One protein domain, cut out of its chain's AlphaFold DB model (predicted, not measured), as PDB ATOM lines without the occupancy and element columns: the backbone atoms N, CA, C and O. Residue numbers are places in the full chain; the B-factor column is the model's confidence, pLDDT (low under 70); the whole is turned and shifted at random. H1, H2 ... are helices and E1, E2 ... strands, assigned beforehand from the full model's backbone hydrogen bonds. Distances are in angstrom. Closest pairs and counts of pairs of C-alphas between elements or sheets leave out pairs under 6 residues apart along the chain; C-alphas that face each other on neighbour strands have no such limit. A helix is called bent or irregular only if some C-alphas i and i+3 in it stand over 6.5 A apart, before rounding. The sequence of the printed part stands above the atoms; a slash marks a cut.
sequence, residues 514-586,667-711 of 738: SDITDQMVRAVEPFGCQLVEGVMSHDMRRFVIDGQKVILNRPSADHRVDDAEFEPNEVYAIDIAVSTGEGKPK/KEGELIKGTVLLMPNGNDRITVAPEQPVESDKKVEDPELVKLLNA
ATOM      1  N   SER A 514     -25.051  35.545  35.412       52.41
ATOM      2  CA  SER A 514     -26.088  35.709  36.442       52.41
ATOM      3  C   SER A 514     -27.419  34.994  36.137       52.41
ATOM      4  O   SER A 514     -28.191  34.745  37.057       52.41
ATOM      5  N   ASP A 515     -27.694  34.625  34.879       59.97
ATOM      6  CA  ASP A 515     -28.965  33.981  34.494       59.97
ATOM      7  C   ASP A 515     -29.102  32.527  34.993       59.97
ATOM      8  O   ASP A 515     -30.214  32.073  35.264       59.97
ATOM      9  N   ILE A 516     -27.999  31.777  35.140       64.06
ATOM     10  CA  ILE A 516     -28.069  30.359  35.552       64.06
ATOM     11  C   ILE A 516     -28.481  30.245  37.020       64.06
ATOM     12  O   ILE A 516     -29.360  29.451  37.353       64.06
ATOM     13  N   THR A 517     -27.881  31.056  37.894       69.06
ATOM     14  CA  THR A 517     -28.190  31.051  39.328       69.06
ATOM     15  C   THR A 517     -29.648  31.439  39.580       69.06
ATOM     16  O   THR A 517     -30.340  30.768  40.347       69.06
ATOM     17  N   ASP A 518     -30.159  32.447  38.867       71.50
ATOM     18  CA  ASP A 518     -31.555  32.877  38.983       71.50
ATOM     19  C   ASP A 518     -32.538  31.798  38.491       71.50
ATOM     20  O   ASP A 518     -33.585  31.582  39.106       71.50
ATOM     21  N   GLN A 519     -32.199  31.064  37.425       72.12
ATOM     22  CA  GLN A 519     -33.009  29.936  36.952       72.12
ATOM     23  C   GLN A 519     -32.983  28.741  37.913       72.12
ATOM     24  O   GLN A 519     -34.014  28.098  38.110       72.12
ATOM     25  N   MET A 520     -31.842  28.454  38.548       73.81
ATOM     26  CA  MET A 520     -31.739  27.394  39.556       73.81
ATOM     27  C   MET A 520     -32.601  27.702  40.785       73.81
ATOM     28  O   MET A 520     -33.298  26.815  41.274       73.81
ATOM     29  N   VAL A 521     -32.616  28.954  41.259       76.00
ATOM     30  CA  VAL A 521     -33.480  29.377  42.378       76.00
ATOM     31  C   VAL A 521     -34.957  29.167  42.026       76.00
ATOM     32  O   VAL A 521     -35.682  28.526  42.787       76.00
ATOM     33  N   ARG A 522     -35.379  29.610  40.834       77.88
ATOM     34  CA  ARG A 522     -36.760  29.438  40.344       77.88
ATOM     35  C   ARG A 522     -37.165  27.974  40.158       77.88
ATOM     36  O   ARG A 522     -38.344  27.654  40.264       77.88
ATOM     37  N   ALA A 523     -36.214  27.077  39.890       76.94
ATOM     38  CA  ALA A 523     -36.481  25.643  39.762       76.94
ATOM     39  C   ALA A 523     -36.744  24.958  41.110       76.94
ATOM     40  O   ALA A 523     -37.497  23.987  41.167       76.94
ATOM     41  N   VAL A 524     -36.114  25.444  42.181       75.69
ATOM     42  CA  VAL A 524     -36.106  24.800  43.504       75.69
ATOM     43  C   VAL A 524     -37.194  25.369  44.427       75.69
ATOM     44  O   VAL A 524     -37.773  24.626  45.223       75.69
ATOM     45  N   GLU A 525     -37.537  26.650  44.274       79.06
ATOM     46  CA  GLU A 525     -38.559  27.349  45.068       79.06
ATOM     47  C   GLU A 525     -39.943  26.650  45.085       79.06
ATOM     48  O   GLU A 525     -40.502  26.494  46.176       79.06
ATOM     49  N   PRO A 526     -40.479  26.110  43.964       80.31
ATOM     50  CA  PRO A 526     -41.773  25.415  43.954       80.31
ATOM     51  C   PRO A 526     -41.815  24.161  44.833       80.31
ATOM     52  O   PRO A 526     -42.884  23.760  45.290       80.31
ATOM     53  N   PHE A 527     -40.664  23.543  45.114       76.44
ATOM     54  CA  PHE A 527     -40.573  22.365  45.977       76.44
ATOM     55  C   PHE A 527     -40.525  22.729  47.472       76.44
ATOM     56  O   PHE A 527     -40.654  21.853  48.330       76.44
ATOM     57  N   GLY A 528     -40.463  24.022  47.814       71.94
ATOM     58  CA  GLY A 528     -40.295  24.505  49.187       71.94
ATOM     59  C   GLY A 528     -38.891  24.261  49.740       71.94
ATOM     60  O   GLY A 528     -38.722  24.194  50.953       71.94
ATOM     61  N   CYS A 529     -37.913  24.100  48.853       78.38
ATOM     62  CA  CYS A 529     -36.505  23.940  49.185       78.38
ATOM     63  C   CYS A 529     -35.745  25.236  48.855       78.38
ATOM     64  O   CYS A 529     -36.224  26.073  48.088       78.38
ATOM     65  N   GLN A 530     -34.545  25.400  49.404       76.44
ATOM     66  CA  GLN A 530     -33.644  26.512  49.096       76.44
ATOM     67  C   GLN A 530     -32.270  26.002  48.662       76.44
ATOM     68  O   GLN A 530     -31.799  24.964  49.125       76.44
ATOM     69  N   LEU A 531     -31.604  26.746  47.777       78.25
ATOM     70  CA  LEU A 531     -30.207  26.489  47.425       78.25
ATOM     71  C   LEU A 531     -29.284  26.907  48.574       78.25
ATOM     72  O   LEU A 531     -29.475  27.967  49.180       78.25
ATOM     73  N   VAL A 532     -28.284  26.070  48.848       78.12
ATOM     74  CA  VAL A 532     -27.317  26.274  49.935       78.12
ATOM     75  C   VAL A 532     -26.327  27.386  49.566       78.12
ATOM     76  O   VAL A 532     -25.688  27.347  48.511       78.12
ATOM     77  N   GLU A 533     -26.187  28.381  50.445       76.56
ATOM     78  CA  GLU A 533     -25.230  29.484  50.315       76.56
ATOM     79  C   GLU A 533     -23.778  28.984  50.428       76.56
ATOM     80  O   GLU A 533     -23.461  28.123  51.247       76.56
ATOM     81  N   GLY A 534     -22.878  29.539  49.611       71.56
ATOM     82  CA  GLY A 534     -21.443  29.220  49.647       71.56
ATOM     83  C   GLY A 534     -21.018  27.991  48.834       71.56
ATOM     84  O   GLY A 534     -19.820  27.744  48.707       71.56
ATOM     85  N   VAL A 535     -21.956  27.249  48.232       77.75
ATOM     86  CA  VAL A 535     -21.619  26.169  47.289       77.75
ATOM     87  C   VAL A 535     -21.310  26.747  45.909       77.75
ATOM     88  O   VAL A 535     -22.079  27.538  45.353       77.75
ATOM     89  N   MET A 536     -20.156  26.343  45.381       80.44
ATOM     90  CA  MET A 536     -19.539  26.865  44.168       80.44
ATOM     91  C   MET A 536     -19.252  25.727  43.188       80.44
ATOM     92  O   MET A 536     -18.686  24.700  43.559       80.44
ATOM     93  N   SER A 537     -19.618  25.929  41.926       83.50
ATOM     94  CA  SER A 537     -19.252  25.050  40.816       83.50
ATOM     95  C   SER A 537     -18.060  25.641  40.077       83.50
ATOM     96  O   SER A 537     -18.130  26.785  39.634       83.50
ATOM     97  N   HIS A 538     -16.980  24.881  39.929       84.38
ATOM     98  CA  HIS A 538     -15.719  25.371  39.365       84.38
ATOM     99  C   HIS A 538     -15.474  24.846  37.948       84.38
ATOM    100  O   HIS A 538     -15.845  23.710  37.623       84.38
ATOM    101  N   ASP A 539     -14.785  25.640  37.120       86.06
ATOM    102  CA  ASP A 539     -14.127  25.103  35.930       86.06
ATOM    103  C   ASP A 539     -12.969  24.183  36.326       86.06
ATOM    104  O   ASP A 539     -12.219  24.432  37.273       86.06
ATOM    105  N   MET A 540     -12.825  23.097  35.579       80.94
ATOM    106  CA  MET A 540     -11.769  22.117  35.756       80.94
ATOM    107  C   MET A 540     -10.790  22.200  34.594       80.94
ATOM    108  O   MET A 540     -11.162  22.184  33.420       80.94
ATOM    109  N   ARG A 541      -9.503  22.191  34.928       83.81
ATOM    110  CA  ARG A 541      -8.406  22.070  33.965       83.81
ATOM    111  C   ARG A 541      -7.484  20.940  34.389       83.81
ATOM    112  O   ARG A 541      -7.595  20.370  35.476       83.81
ATOM    113  N   ARG A 542      -6.525  20.599  33.533       81.88
ATOM    114  CA  ARG A 542      -5.525  19.584  33.873       81.88
ATOM    115  C   ARG A 542      -4.778  20.004  35.150       81.88
ATOM    116  O   ARG A 542      -4.118  21.036  35.159       81.88
ATOM    117  N   PHE A 543      -4.886  19.185  36.197       82.50
ATOM    118  CA  PHE A 543      -4.308  19.416  37.533       82.50
ATOM    119  C   PHE A 543      -4.884  20.609  38.321       82.50
ATOM    120  O   PHE A 543      -4.326  20.974  39.353       82.50
ATOM    121  N   VAL A 544      -6.005  21.190  37.886       82.56
ATOM    122  CA  VAL A 544      -6.691  22.281  38.596       82.56
ATOM    123  C   VAL A 544      -8.164  21.915  38.734       82.56
ATOM    124  O   VAL A 544      -8.881  21.853  37.740       82.56
ATOM    125  N   ILE A 545      -8.594  21.631  39.965       82.50
ATOM    126  CA  ILE A 545      -9.994  21.290  40.276       82.50
ATOM    127  C   ILE A 545     -10.825  22.543  40.563       82.50
ATOM    128  O   ILE A 545     -11.973  22.604  40.144       82.50
ATOM    129  N   ASP A 546     -10.224  23.536  41.226       82.12
ATOM    130  CA  ASP A 546     -10.881  24.803  41.548       82.12
ATOM    131  C   ASP A 546     -10.306  25.875  40.625       82.12
ATOM    132  O   ASP A 546      -9.290  26.507  40.935       82.12
ATOM    133  N   GLY A 547     -10.876  25.980  39.429       79.19
ATOM    134  CA  GLY A 547     -10.531  27.029  38.486       79.19
ATOM    135  C   GLY A 547     -11.135  28.386  38.865       79.19
ATOM    136  O   GLY A 547     -11.825  28.537  39.879       79.19
ATOM    137  N   GLN A 548     -10.792  29.400  38.071       79.62
ATOM    138  CA  GLN A 548     -11.160  30.796  38.326       79.62
ATOM    139  C   GLN A 548     -12.596  31.121  37.907       79.62
ATOM    140  O   GLN A 548     -13.180  32.048  38.464       79.62
ATOM    141  N   LYS A 549     -13.159  30.391  36.935       81.19
ATOM    142  CA  LYS A 549     -14.545  30.575  36.503       81.19
ATOM    143  C   LYS A 549     -15.430  29.783  37.458       81.19
ATOM    144  O   LYS A 549     -15.344  28.555  37.524       81.19
ATOM    145  N   VAL A 550     -16.271  30.490  38.208       78.56
ATOM    146  CA  VAL A 550     -17.089  29.889  39.264       78.56
ATOM    147  C   VAL A 550     -18.560  30.241  39.069       78.56
ATOM    148  O   VAL A 550     -18.900  31.367  38.727       78.56
ATOM    149  N   ILE A 551     -19.441  29.269  39.296       80.75
ATOM    150  CA  ILE A 551     -20.893  29.459  39.329       80.75
ATOM    151  C   ILE A 551     -21.340  29.299  40.778       80.75
ATOM    152  O   ILE A 551     -21.083  28.270  41.404       80.75
ATOM    153  N   LEU A 552     -21.999  30.317  41.322       77.38
ATOM    154  CA  LEU A 552     -22.568  30.276  42.668       77.38
ATOM    155  C   LEU A 552     -23.975  29.678  42.624       77.38
ATOM    156  O   LEU A 552     -24.791  30.081  41.794       77.38
ATOM    157  N   ASN A 553     -24.290  28.790  43.568       74.56
ATOM    158  CA  ASN A 553     -25.660  28.289  43.738       74.56
ATOM    159  C   ASN A 553     -26.600  29.362  44.287       74.56
ATOM    160  O   ASN A 553     -27.772  29.416  43.926       74.56
ATOM    161  N   ARG A 554     -26.084  30.220  45.169       76.56
ATOM    162  CA  ARG A 554     -26.803  31.369  45.711       76.56
ATOM    163  C   ARG A 554     -25.801  32.476  46.031       76.56
ATOM    164  O   ARG A 554     -24.835  32.208  46.750       76.56
ATOM    165  N   PRO A 555     -25.996  33.702  45.520       69.94
ATOM    166  CA  PRO A 555     -25.120  34.813  45.850       69.94
ATOM    167  C   PRO A 555     -25.369  35.238  47.301       69.94
ATOM    168  O   PRO A 555     -26.515  35.440  47.709       69.94
ATOM    169  N   SER A 556     -24.301  35.395  48.080       66.50
ATOM    170  CA  SER A 556     -24.355  35.956  49.433       66.50
ATOM    171  C   SER A 556     -23.452  37.188  49.527       66.50
ATOM    172  O   SER A 556     -22.590  37.410  48.676       66.50
ATOM    173  N   ALA A 557     -23.663  38.031  50.541       59.25
ATOM    174  CA  ALA A 557     -22.885  39.263  50.708       59.25
ATOM    175  C   ALA A 557     -21.380  38.996  50.913       59.25
ATOM    176  O   ALA A 557     -20.561  39.823  50.517       59.25
ATOM    177  N   ASP A 558     -21.040  37.834  51.479       57.03
ATOM    178  CA  ASP A 558     -19.668  37.433  51.807       57.03
ATOM    179  C   ASP A 558     -18.972  36.664  50.667       57.03
ATOM    180  O   ASP A 558     -17.744  36.663  50.584       57.03
ATOM    181  N   HIS A 559     -19.735  36.051  49.753       62.31
ATOM    182  CA  HIS A 559     -19.213  35.247  48.644       62.31
ATOM    183  C   HIS A 559     -19.714  35.789  47.304       62.31
ATOM    184  O   HIS A 559     -20.790  35.427  46.821       62.31
ATOM    185  N   ARG A 560     -18.910  36.664  46.689       59.56
ATOM    186  CA  ARG A 560     -19.175  37.236  45.367       59.56
ATOM    187  C   ARG A 560     -18.113  36.789  44.368       59.56
ATOM    188  O   ARG A 560     -16.924  36.901  44.648       59.56
ATOM    189  N   VAL A 561     -18.566  36.306  43.217       62.50
ATOM    190  CA  VAL A 561     -17.729  35.838  42.107       62.50
ATOM    191  C   VAL A 561     -17.891  36.792  40.919       62.50
ATOM    192  O   VAL A 561     -18.948  37.409  40.769       62.50
ATOM    193  N   ASP A 562     -16.834  36.936  40.121       61.62
ATOM    194  CA  ASP A 562     -16.834  37.717  38.882       61.62
ATOM    195  C   ASP A 562     -17.580  36.978  37.756       61.62
ATOM    196  O   ASP A 562     -17.427  35.767  37.584       61.62
ATOM    197  N   ASP A 563     -18.369  37.708  36.965       61.19
ATOM    198  CA  ASP A 563     -19.113  37.135  35.841       61.19
ATOM    199  C   ASP A 563     -18.142  36.608  34.767       61.19
ATOM    200  O   ASP A 563     -17.274  37.343  34.290       61.19
ATOM    201  N   ALA A 564     -18.284  35.340  34.370       63.22
ATOM    202  CA  ALA A 564     -17.390  34.690  33.409       63.22
ATOM    203  C   ALA A 564     -18.177  33.972  32.312       63.22
ATOM    204  O   ALA A 564     -19.026  33.155  32.627       63.22
ATOM    205  N   GLU A 565     -17.888  34.221  31.034       69.19
ATOM    206  CA  GLU A 565     -18.569  33.551  29.915       69.19
ATOM    207  C   GLU A 565     -18.083  32.103  29.709       69.19
ATOM    208  O   GLU A 565     -16.902  31.791  29.909       69.19
ATOM    209  N   PHE A 566     -19.001  31.221  29.289       69.50
ATOM    210  CA  PHE A 566     -18.700  29.827  28.949       69.50
ATOM    211  C   PHE A 566     -18.111  29.716  27.546       69.50
ATOM    212  O   PHE A 566     -18.706  30.184  26.573       69.50
ATOM    213  N   GLU A 567     -16.992  29.014  27.428       71.88
ATOM    214  CA  GLU A 567     -16.333  28.749  26.156       71.88
ATOM    215  C   GLU A 567     -16.491  27.275  25.739       71.88
ATOM    216  O   GLU A 567     -16.588  26.368  26.576       71.88
ATOM    217  N   PRO A 568     -16.524  26.981  24.426       68.69
ATOM    218  CA  PRO A 568     -16.550  25.604  23.955       68.69
ATOM    219  C   PRO A 568     -15.265  24.861  24.358       68.69
ATOM    220  O   PRO A 568     -14.163  25.382  24.196       68.69
ATOM    221  N   ASN A 569     -15.409  23.597  24.775       74.00
ATOM    222  CA  ASN A 569     -14.351  22.714  25.299       74.00
ATOM    223  C   ASN A 569     -13.923  22.980  26.751       74.00
ATOM    224  O   ASN A 569     -12.914  22.429  27.199       74.00
ATOM    225  N   GLU A 570     -14.685  23.769  27.504       78.06
ATOM    226  CA  GLU A 570     -14.505  23.872  28.950       78.06
ATOM    227  C   GLU A 570     -15.171  22.704  29.696       78.06
ATOM    228  O   GLU A 570     -16.160  22.104  29.261       78.06
ATOM    229  N   VAL A 571     -14.599  22.357  30.848       80.88
ATOM    230  CA  VAL A 571     -15.090  21.285  31.719       80.88
ATOM    231  C   VAL A 571     -15.514  21.903  33.036       80.88
ATOM    232  O   VAL A 571     -14.742  22.656  33.618       80.88
ATOM    233  N   TYR A 572     -16.706  21.565  33.526       81.50
ATOM    234  CA  TYR A 572     -17.234  22.119  34.770       81.50
ATOM    235  C   TYR A 572     -17.628  21.018  35.760       81.50
ATOM    236  O   TYR A 572     -18.329  20.055  35.432       81.50
ATOM    237  N   ALA A 573     -17.213  21.193  37.012       81.50
ATOM    238  CA  ALA A 573     -17.740  20.439  38.140       81.50
ATOM    239  C   ALA A 573     -18.958  21.184  38.692       81.50
ATOM    240  O   ALA A 573     -18.808  22.138  39.452       81.50
ATOM    241  N   ILE A 574     -20.156  20.763  38.277       78.00
ATOM    242  CA  ILE A 574     -21.414  21.395  38.688       78.00
ATOM    243  C   ILE A 574     -21.890  20.782  40.009       78.00
ATOM    244  O   ILE A 574     -22.349  19.638  40.048       78.00
ATOM    245  N   ASP A 575     -21.795  21.554  41.086       76.44
ATOM    246  CA  ASP A 575     -22.170  21.137  42.434       76.44
ATOM    247  C   ASP A 575     -23.482  21.809  42.856       76.44
ATOM    248  O   ASP A 575     -23.528  23.024  43.043       76.44
ATOM    249  N   ILE A 576     -24.560  21.030  42.986       76.75
ATOM    250  CA  ILE A 576     -25.901  21.542  43.301       76.75
ATOM    251  C   ILE A 576     -26.318  21.033  44.676       76.75
ATOM    252  O   ILE A 576     -26.760  19.903  44.846       76.75
ATOM    253  N   ALA A 577     -26.226  21.904  45.672       76.38
ATOM    254  CA  ALA A 577     -26.665  21.601  47.024       76.38
ATOM    255  C   ALA A 577     -28.002  22.288  47.304       76.38
ATOM    256  O   ALA A 577     -28.124  23.513  47.197       76.38
ATOM    257  N   VAL A 578     -28.994  21.484  47.676       76.44
ATOM    258  CA  VAL A 578     -30.351  21.923  47.995       76.44
ATOM    259  C   VAL A 578     -30.659  21.514  49.429       76.44
ATOM    260  O   VAL A 578     -30.316  20.418  49.852       76.44
ATOM    261  N   SER A 579     -31.313  22.399  50.171       76.31
ATOM    262  CA  SER A 579     -31.748  22.174  51.544       76.31
ATOM    263  C   SER A 579     -33.260  22.341  51.656       76.31
ATOM    264  O   SER A 579     -33.861  23.180  50.985       76.31
ATOM    265  N   THR A 580     -33.884  21.559  52.532       75.19
ATOM    266  CA  THR A 580     -35.287  21.722  52.952       75.19
ATOM    267  C   THR A 580     -35.454  22.821  54.013       75.19
ATOM    268  O   THR A 580     -36.578  23.169  54.373       75.19
ATOM    269  N   GLY A 581     -34.343  23.360  54.531       71.69
ATOM    270  CA  GLY A 581     -34.285  24.441  55.511       71.69
ATOM    271  C   GLY A 581     -34.041  25.826  54.898       71.69
ATOM    272  O   GLY A 581     -34.510  26.150  53.810       71.69
ATOM    273  N   GLU A 582     -33.309  26.676  55.627       70.94
ATOM    274  CA  GLU A 582     -33.028  28.072  55.238       70.94
ATOM    275  C   GLU A 582     -31.871  28.216  54.228       70.94
ATOM    276  O   GLU A 582     -31.588  29.327  53.779       70.94
ATOM    277  N   GLY A 583     -31.170  27.127  53.888       72.62
ATOM    278  CA  GLY A 583     -30.058  27.138  52.932       72.62
ATOM    279  C   GLY A 583     -28.823  27.890  53.435       72.62
ATOM    280  O   GLY A 583     -28.005  28.330  52.632       72.62
ATOM    281  N   LYS A 584     -28.691  28.073  54.754       78.56
ATOM    282  CA  LYS A 584     -27.577  28.785  55.401       78.56
ATOM    283  C   LYS A 584     -26.760  27.817  56.254       78.56
ATOM    284  O   LYS A 584     -27.097  27.604  57.426       78.56
ATOM    285  N   PRO A 585     -25.700  27.214  55.694       74.06
ATOM    286  CA  PRO A 585     -24.902  26.251  56.427       74.06
ATOM    287  C   PRO A 585     -24.103  26.952  57.529       74.06
ATOM    288  O   PRO A 585     -23.566  28.044  57.342       74.06
ATOM    289  N   LYS A 586     -23.994  26.307  58.693       75.69
ATOM    290  CA  LYS A 586     -23.077  26.754  59.746       75.69
ATOM    291  C   LYS A 586     -21.719  26.103  59.527       75.69
ATOM    292  O   LYS A 586     -21.628  24.876  59.421       75.69
ATOM    293  N   LYS A 667     -29.573  21.659  59.263       62.81
ATOM    294  CA  LYS A 667     -30.614  20.730  59.735       62.81
ATOM    295  C   LYS A 667     -30.955  19.758  58.591       62.81
ATOM    296  O   LYS A 667     -30.900  20.168  57.443       62.81
ATOM    297  N   GLU A 668     -31.239  18.497  58.931       53.22
ATOM    298  CA  GLU A 668     -31.372  17.331  58.029       53.22
ATOM    299  C   GLU A 668     -31.848  17.641  56.588       53.22
ATOM    300  O   GLU A 668     -32.957  18.137  56.392       53.22
ATOM    301  N   GLY A 669     -31.018  17.300  55.589       54.53
ATOM    302  CA  GLY A 669     -31.299  17.427  54.151       54.53
ATOM    303  C   GLY A 669     -30.283  16.660  53.281       54.53
ATOM    304  O   GLY A 669     -29.167  16.388  53.727       54.53
ATOM    305  N   GLU A 670     -30.681  16.275  52.060       54.44
ATOM    306  CA  GLU A 670     -29.908  15.439  51.117       54.44
ATOM    307  C   GLU A 670     -29.103  16.259  50.087       54.44
ATOM    308  O   GLU A 670     -29.502  17.351  49.695       54.44
ATOM    309  N   LEU A 671     -27.975  15.717  49.606       51.31
ATOM    310  CA  LEU A 671     -27.021  16.403  48.719       51.31
ATOM    311  C   LEU A 671     -26.849  15.649  47.381       51.31
ATOM    312  O   LEU A 671     -26.625  14.438  47.395       51.31
ATOM    313  N   ILE A 672     -26.890  16.345  46.230       49.22
ATOM    314  CA  ILE A 672     -26.715  15.750  44.885       49.22
ATOM    315  C   ILE A 672     -25.568  16.445  44.131       49.22
ATOM    316  O   ILE A 672     -25.654  17.617  43.791       49.22
ATOM    317  N   LYS A 673     -24.504  15.712  43.784       47.09
ATOM    318  CA  LYS A 673     -23.340  16.249  43.049       47.09
ATOM    319  C   LYS A 673     -23.251  15.705  41.620       47.09
ATOM    320  O   LYS A 673     -23.455  14.509  41.408       47.09
ATOM    321  N   GLY A 674     -22.893  16.553  40.646       49.41
ATOM    322  CA  GLY A 674     -22.707  16.176  39.237       49.41
ATOM    323  C   GLY A 674     -21.411  16.713  38.607       49.41
ATOM    324  O   GLY A 674     -20.725  17.576  39.141       49.41
ATOM    325  N   THR A 675     -21.020  16.187  37.448       49.66
ATOM    326  CA  THR A 675     -19.897  16.715  36.646       49.66
ATOM    327  C   THR A 675     -20.283  16.669  35.173       49.66
ATOM    328  O   THR A 675     -20.770  15.643  34.680       49.66
ATOM    329  N   VAL A 676     -20.112  17.794  34.475       53.19
ATOM    330  CA  VAL A 676     -20.617  18.006  33.111       53.19
ATOM    331  C   VAL A 676     -19.504  18.559  32.227       53.19
ATOM    332  O   VAL A 676     -18.754  19.448  32.621       53.19
ATOM    333  N   LEU A 677     -19.396  18.030  31.010       46.88
ATOM    334  CA  LEU A 677     -18.473  18.525  29.995       46.88
ATOM    335  C   LEU A 677     -19.226  19.297  28.917       46.88
ATOM    336  O   LEU A 677     -20.249  18.833  28.405       46.88
ATOM    337  N   LEU A 678     -18.685  20.451  28.526       51.88
ATOM    338  CA  LEU A 678     -19.232  21.272  27.451       51.88
ATOM    339  C   LEU A 678     -18.492  20.950  26.149       51.88
ATOM    340  O   LEU A 678     -17.396  21.445  25.885       51.88
ATOM    341  N   MET A 679     -19.093  20.097  25.319       48.62
ATOM    342  CA  MET A 679     -18.556  19.769  23.998       48.62
ATOM    343  C   MET A 679     -19.233  20.636  22.922       48.62
ATOM    344  O   MET A 679     -20.424  20.930  23.029       48.62
ATOM    345  N   PRO A 680     -18.551  20.951  21.804       42.25
ATOM    346  CA  PRO A 680     -19.142  21.691  20.679       42.25
ATOM    347  C   PRO A 680     -20.403  21.040  20.070       42.25
ATOM    348  O   PRO A 680     -21.164  21.688  19.359       42.25
ATOM    349  N   ASN A 681     -20.627  19.747  20.340       46.84
ATOM    350  CA  ASN A 681     -21.758  18.957  19.843       46.84
ATOM    351  C   ASN A 681     -22.910  18.798  20.866       46.84
ATOM    352  O   ASN A 681     -23.865  18.064  20.590       46.84
ATOM    353  N   GLY A 682     -22.832  19.457  22.027       55.12
ATOM    354  CA  GLY A 682     -23.803  19.382  23.124       55.12
ATOM    355  C   GLY A 682     -23.146  19.081  24.476       55.12
ATOM    356  O   GLY A 682     -21.994  18.657  24.533       55.12
ATOM    357  N   ASN A 683     -23.891  19.277  25.563       65.12
ATOM    358  CA  ASN A 683     -23.384  19.070  26.919       65.12
ATOM    359  C   ASN A 683     -23.364  17.563  27.209       65.12
ATOM    360  O   ASN A 683     -24.417  16.918  27.223       65.12
ATOM    361  N   ASP A 684     -22.178  16.983  27.403       64.12
ATOM    362  CA  ASP A 684     -22.036  15.562  27.721       64.12
ATOM    363  C   ASP A 684     -21.797  15.385  29.221       64.12
ATOM    364  O   ASP A 684     -20.828  15.886  29.793       64.12
ATOM    365  N   ARG A 685     -22.711  14.683  29.889       66.38
ATOM    366  CA  ARG A 685     -22.604  14.394  31.319       66.38
ATOM    367  C   ARG A 685     -21.772  13.126  31.493       66.38
ATOM    368  O   ARG A 685     -22.229  12.051  31.117       66.38
ATOM    369  N   ILE A 686     -20.571  13.249  32.063       69.56
ATOM    370  CA  ILE A 686     -19.647  12.111  32.231       69.56
ATOM    371  C   ILE A 686     -19.969  11.281  33.475       69.56
ATOM    372  O   ILE A 686     -19.864  10.058  33.435       69.56
ATOM    373  N   THR A 687     -20.385  11.917  34.570       68.50
ATOM    374  CA  THR A 687     -20.721  11.221  35.820       68.50
ATOM    375  C   THR A 687     -22.214  11.315  36.091       68.50
ATOM    376  O   THR A 687     -22.781  12.410  36.065       68.50
ATOM    377  N   VAL A 688     -22.850  10.184  36.389       63.53
ATOM    378  CA  VAL A 688     -24.280  10.112  36.709       63.53
ATOM    379  C   VAL A 688     -24.445   9.403  38.047       63.53
ATOM    380  O   VAL A 688     -23.954   8.289  38.211       63.53
ATOM    381  N   ALA A 689     -25.116  10.051  38.997       64.06
ATOM    382  CA  ALA A 689     -25.602   9.383  40.197       64.06
ATOM    383  C   ALA A 689     -26.849   8.547  39.841       64.06
ATOM    384  O   ALA A 689     -27.625   8.982  38.986       64.06
ATOM    385  N   PRO A 690     -27.050   7.363  40.444       66.75
ATOM    386  CA  PRO A 690     -28.259   6.576  40.217       66.75
ATOM    387  C   PRO A 690     -29.496   7.393  40.612       66.75
ATOM    388  O   PRO A 690     -29.541   7.967  41.700       66.75
ATOM    389  N   GLU A 691     -30.477   7.465  39.712       61.69
ATOM    390  CA  GLU A 691     -31.725   8.190  39.948       61.69
ATOM    391  C   GLU A 691     -32.505   7.509  41.076       61.69
ATOM    392  O   GLU A 691     -32.799   6.313  41.011       61.69
ATOM    393  N   GLN A 692     -32.821   8.268  42.122       64.00
ATOM    394  CA  GLN A 692     -33.703   7.802  43.182       64.00
ATOM    395  C   GLN A 692     -35.152   8.076  42.758       64.00
ATOM    396  O   GLN A 692     -35.462   9.206  42.373       64.00
ATOM    397  N   PRO A 693     -36.050   7.078  42.790       63.09
ATOM    398  CA  PRO A 693     -37.458   7.310  42.507       63.09
ATOM    399  C   PRO A 693     -38.067   8.109  43.662       63.09
ATOM    400  O   PRO A 693     -38.242   7.589  44.761       63.09
ATOM    401  N   VAL A 694     -38.368   9.383  43.411       65.69
ATOM    402  CA  VAL A 694     -39.016  10.280  44.373       65.69
ATOM    403  C   VAL A 694     -40.392  10.651  43.834       65.69
ATOM    404  O   VAL A 694     -40.507  11.235  42.756       65.69
ATOM    405  N   GLU A 695     -41.441  10.321  44.584       69.00
ATOM    406  CA  GLU A 695     -42.790  10.831  44.340       69.00
ATOM    407  C   GLU A 695     -42.967  12.136  45.125       69.00
ATOM    408  O   GLU A 695     -42.748  12.177  46.335       69.00
ATOM    409  N   SER A 696     -43.312  13.222  44.431       73.50
ATOM    410  CA  SER A 696     -43.527  14.538  45.038       73.50
ATOM    411  C   SER A 696     -44.885  15.100  44.642       73.50
ATOM    412  O   SER A 696     -45.259  15.083  43.468       73.50
ATOM    413  N   ASP A 697     -45.584  15.668  45.624       77.56
ATOM    414  CA  ASP A 697     -46.859  16.367  45.436       77.56
ATOM    415  C   ASP A 697     -46.686  17.739  44.755       77.56
ATOM    416  O   ASP A 697     -47.662  18.352  44.324       77.56
ATOM    417  N   LYS A 698     -45.443  18.236  44.653       78.50
ATOM    418  CA  LYS A 698     -45.102  19.562  44.118       78.50
ATOM    419  C   LYS A 698     -44.494  19.448  42.720       78.50
ATOM    420  O   LYS A 698     -43.759  18.508  42.425       78.50
ATOM    421  N   LYS A 699     -44.797  20.412  41.843       76.19
ATOM    422  CA  LYS A 699     -44.292  20.471  40.461       76.19
ATOM    423  C   LYS A 699     -43.928  21.901  40.080       76.19
ATOM    424  O   LYS A 699     -44.465  22.854  40.629       76.19
ATOM    425  N   VAL A 700     -43.025  22.037  39.115       78.94
ATOM    426  CA  VAL A 700     -42.663  23.332  38.526       78.94
ATOM    427  C   VAL A 700     -43.806  23.816  37.630       78.94
ATOM    428  O   VAL A 700     -44.174  23.122  36.683       78.94
ATOM    429  N   GLU A 701     -44.355  24.998  37.916       73.25
ATOM    430  CA  GLU A 701     -45.488  25.585  37.177       73.25
ATOM    431  C   GLU A 701     -45.061  26.569  36.071       73.25
ATOM    432  O   GLU A 701     -45.857  26.881  35.185       73.25
ATOM    433  N   ASP A 702     -43.806  27.038  36.083       75.50
ATOM    434  CA  ASP A 702     -43.301  28.022  35.120       75.50
ATOM    435  C   ASP A 702     -43.203  27.425  33.693       75.50
ATOM    436  O   ASP A 702     -42.413  26.499  33.457       75.50
ATOM    437  N   PRO A 703     -43.966  27.947  32.708       73.56
ATOM    438  CA  PRO A 703     -44.012  27.406  31.351       73.56
ATOM    439  C   PRO A 703     -42.693  27.547  30.578       73.56
ATOM    440  O   PRO A 703     -42.471  26.789  29.629       73.56
ATOM    441  N   GLU A 704     -41.824  28.496  30.932       71.62
ATOM    442  CA  GLU A 704     -40.501  28.638  30.313       71.62
ATOM    443  C   GLU A 704     -39.525  27.602  30.874       71.62
ATOM    444  O   GLU A 704     -38.818  26.929  30.116       71.62
ATOM    445  N   LEU A 705     -39.568  27.382  32.188       70.06
ATOM    446  CA  LEU A 705     -38.713  26.416  32.870       70.06
ATOM    447  C   LEU A 705     -39.096  24.972  32.528       70.06
ATOM    448  O   LEU A 705     -38.224  24.144  32.284       70.06
ATOM    449  N   VAL A 706     -40.391  24.671  32.398       76.31
ATOM    450  CA  VAL A 706     -40.872  23.355  31.941       76.31
ATOM    451  C   VAL A 706     -40.414  23.062  30.509       76.31
ATOM    452  O   VAL A 706     -40.065  21.924  30.191       76.31
ATOM    453  N   LYS A 707     -40.359  24.067  29.625       77.31
ATOM    454  CA  LYS A 707     -39.795  23.899  28.273       77.31
ATOM    455  C   LYS A 707     -38.289  23.641  28.312       77.31
ATOM    456  O   LYS A 707     -37.810  22.826  27.525       77.31
ATOM    457  N   LEU A 708     -37.569  24.303  29.216       73.44
ATOM    458  CA  LEU A 708     -36.128  24.134  29.399       73.44
ATOM    459  C   LEU A 708     -35.781  22.762  30.001       73.44
ATOM    460  O   LEU A 708     -34.882  22.095  29.501       73.44
ATOM    461  N   LEU A 709     -36.543  22.287  30.988       71.75
ATOM    462  CA  LEU A 709     -36.382  20.957  31.595       71.75
ATOM    463  C   LEU A 709     -36.692  19.817  30.614       71.75
ATOM    464  O   LEU A 709     -36.061  18.765  30.663       71.75
ATOM    465  N   ASN A 710     -37.633  20.032  29.689       74.62
ATOM    466  CA  ASN A 710     -37.951  19.078  28.623       74.62
ATOM    467  C   ASN A 710     -37.006  19.179  27.408       74.62
ATOM    468  O   ASN A 710     -37.132  18.398  26.457       74.62
ATOM    469  N   ALA A 711     -36.065  20.131  27.398       72.38
ATOM    470  CA  ALA A 711     -35.080  20.249  26.333       72.38
ATOM    471  C   ALA A 711     -33.997  19.169  26.489       72.38
ATOM    472  O   ALA A 711     -33.362  19.023  27.529       72.38
TER     473      ALA A 711
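AT A GLANCE: This is residues 514 to 586 and 667 to 711 of the 738 residues of the protein "Transmembrane 9 superfamily member" of Raphidocelis subcapitata (UniProt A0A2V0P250). A strongly twisted, curled antiparallel sheet, E2 E1 E3 E6 E7, makes one part of the domain, and from its inner strands E3 and E6 a narrow two-strand ribbon, E4 beside E5, carries on past the sheet. H1 lies near the ribbon and only grazes the sheet at residues 514 to 517, while the long link after E7, sticking out at residues 690 to 695, leads round to H2 near H1. The printed part has 118 residues, with the named elements in the order H1 E1 E2 E3 E4 E5 E6 E7 H2. The class is mixed, helices and strands, though just 51 of the 118 residues are in named elements. The whole is compact, with a radius of gyration of the C-alphas of 15.0 A and spans of 42 by 35 by 27 A.

IN THESE COORDINATES: Find C-alpha 514 at (-26.088, 35.709, 36.442); from there H1 runs through residues 514 to 527, 21.9 A long. It is irregular, but only just: C-alphas 523 and 526 are 6.8 A apart. Next come E1, residues 536 to 540, 12.4 A long, and E2, residues 550 to 552. E3 is residues 571 to 573, and E4, residues 575 to 579, is 13.3 A long. Beyond the cut, look for E5 at residues 671 to 673, E6 at 675 to 679, 13.1 A long, and E7 at 682 to 687, 15.4 A long. H2, residues 703 to 709, ends at C-alpha 709, (-36.382, 20.957, 31.595).

HOW THE PARTS SIT: Start at the sheet's edge strand E2, which forms a hairpin with E1; N 537 and O 551 are 2.8 A apart. E1 is antiparallel to E3, with N 540 and O 571 at 2.8 A. E3 is antiparallel to E6, with N 676 and O 572 at 3.0 A. E6 and the other edge strand, E7, form a hairpin, with N 677 and O 684 at 2.9 A. E3 runs on into E4 at 26 degrees, and E5 runs on into E6 at 31 degrees. E4 and E5 are antiparallel, with C-alphas 575 and 673 facing each other at 5.1 A but no N and O within hydrogen-bond range. Residues 530 to 531 pair antiparallel with residues 578 to 579 of E4. H1 and H2 are close but not clearly touching, about perpendicular at 79 degrees; their closest C-alphas, of Ala 523 and Leu 705, are 7.3 A apart. H2 is not on the sheet. In H2 every O i to N i+4 pair is within hydrogen-bond range; in H1, 7 of 10 are.

THE WHOLE: The two C-alphas farthest apart, of Phe 543 and Asp 697, are 43.4 A from each other. Residues 587 to 666 are not printed, and C-alphas 586 and 667 are 9.6 A apart across the cut. The links E2 to E3 and E7 to H2 are long. The mean pLDDT of the printed part is 70.3; it is under 70 at residues 514 to 517, 555 to 566, 568 and 667 to 695.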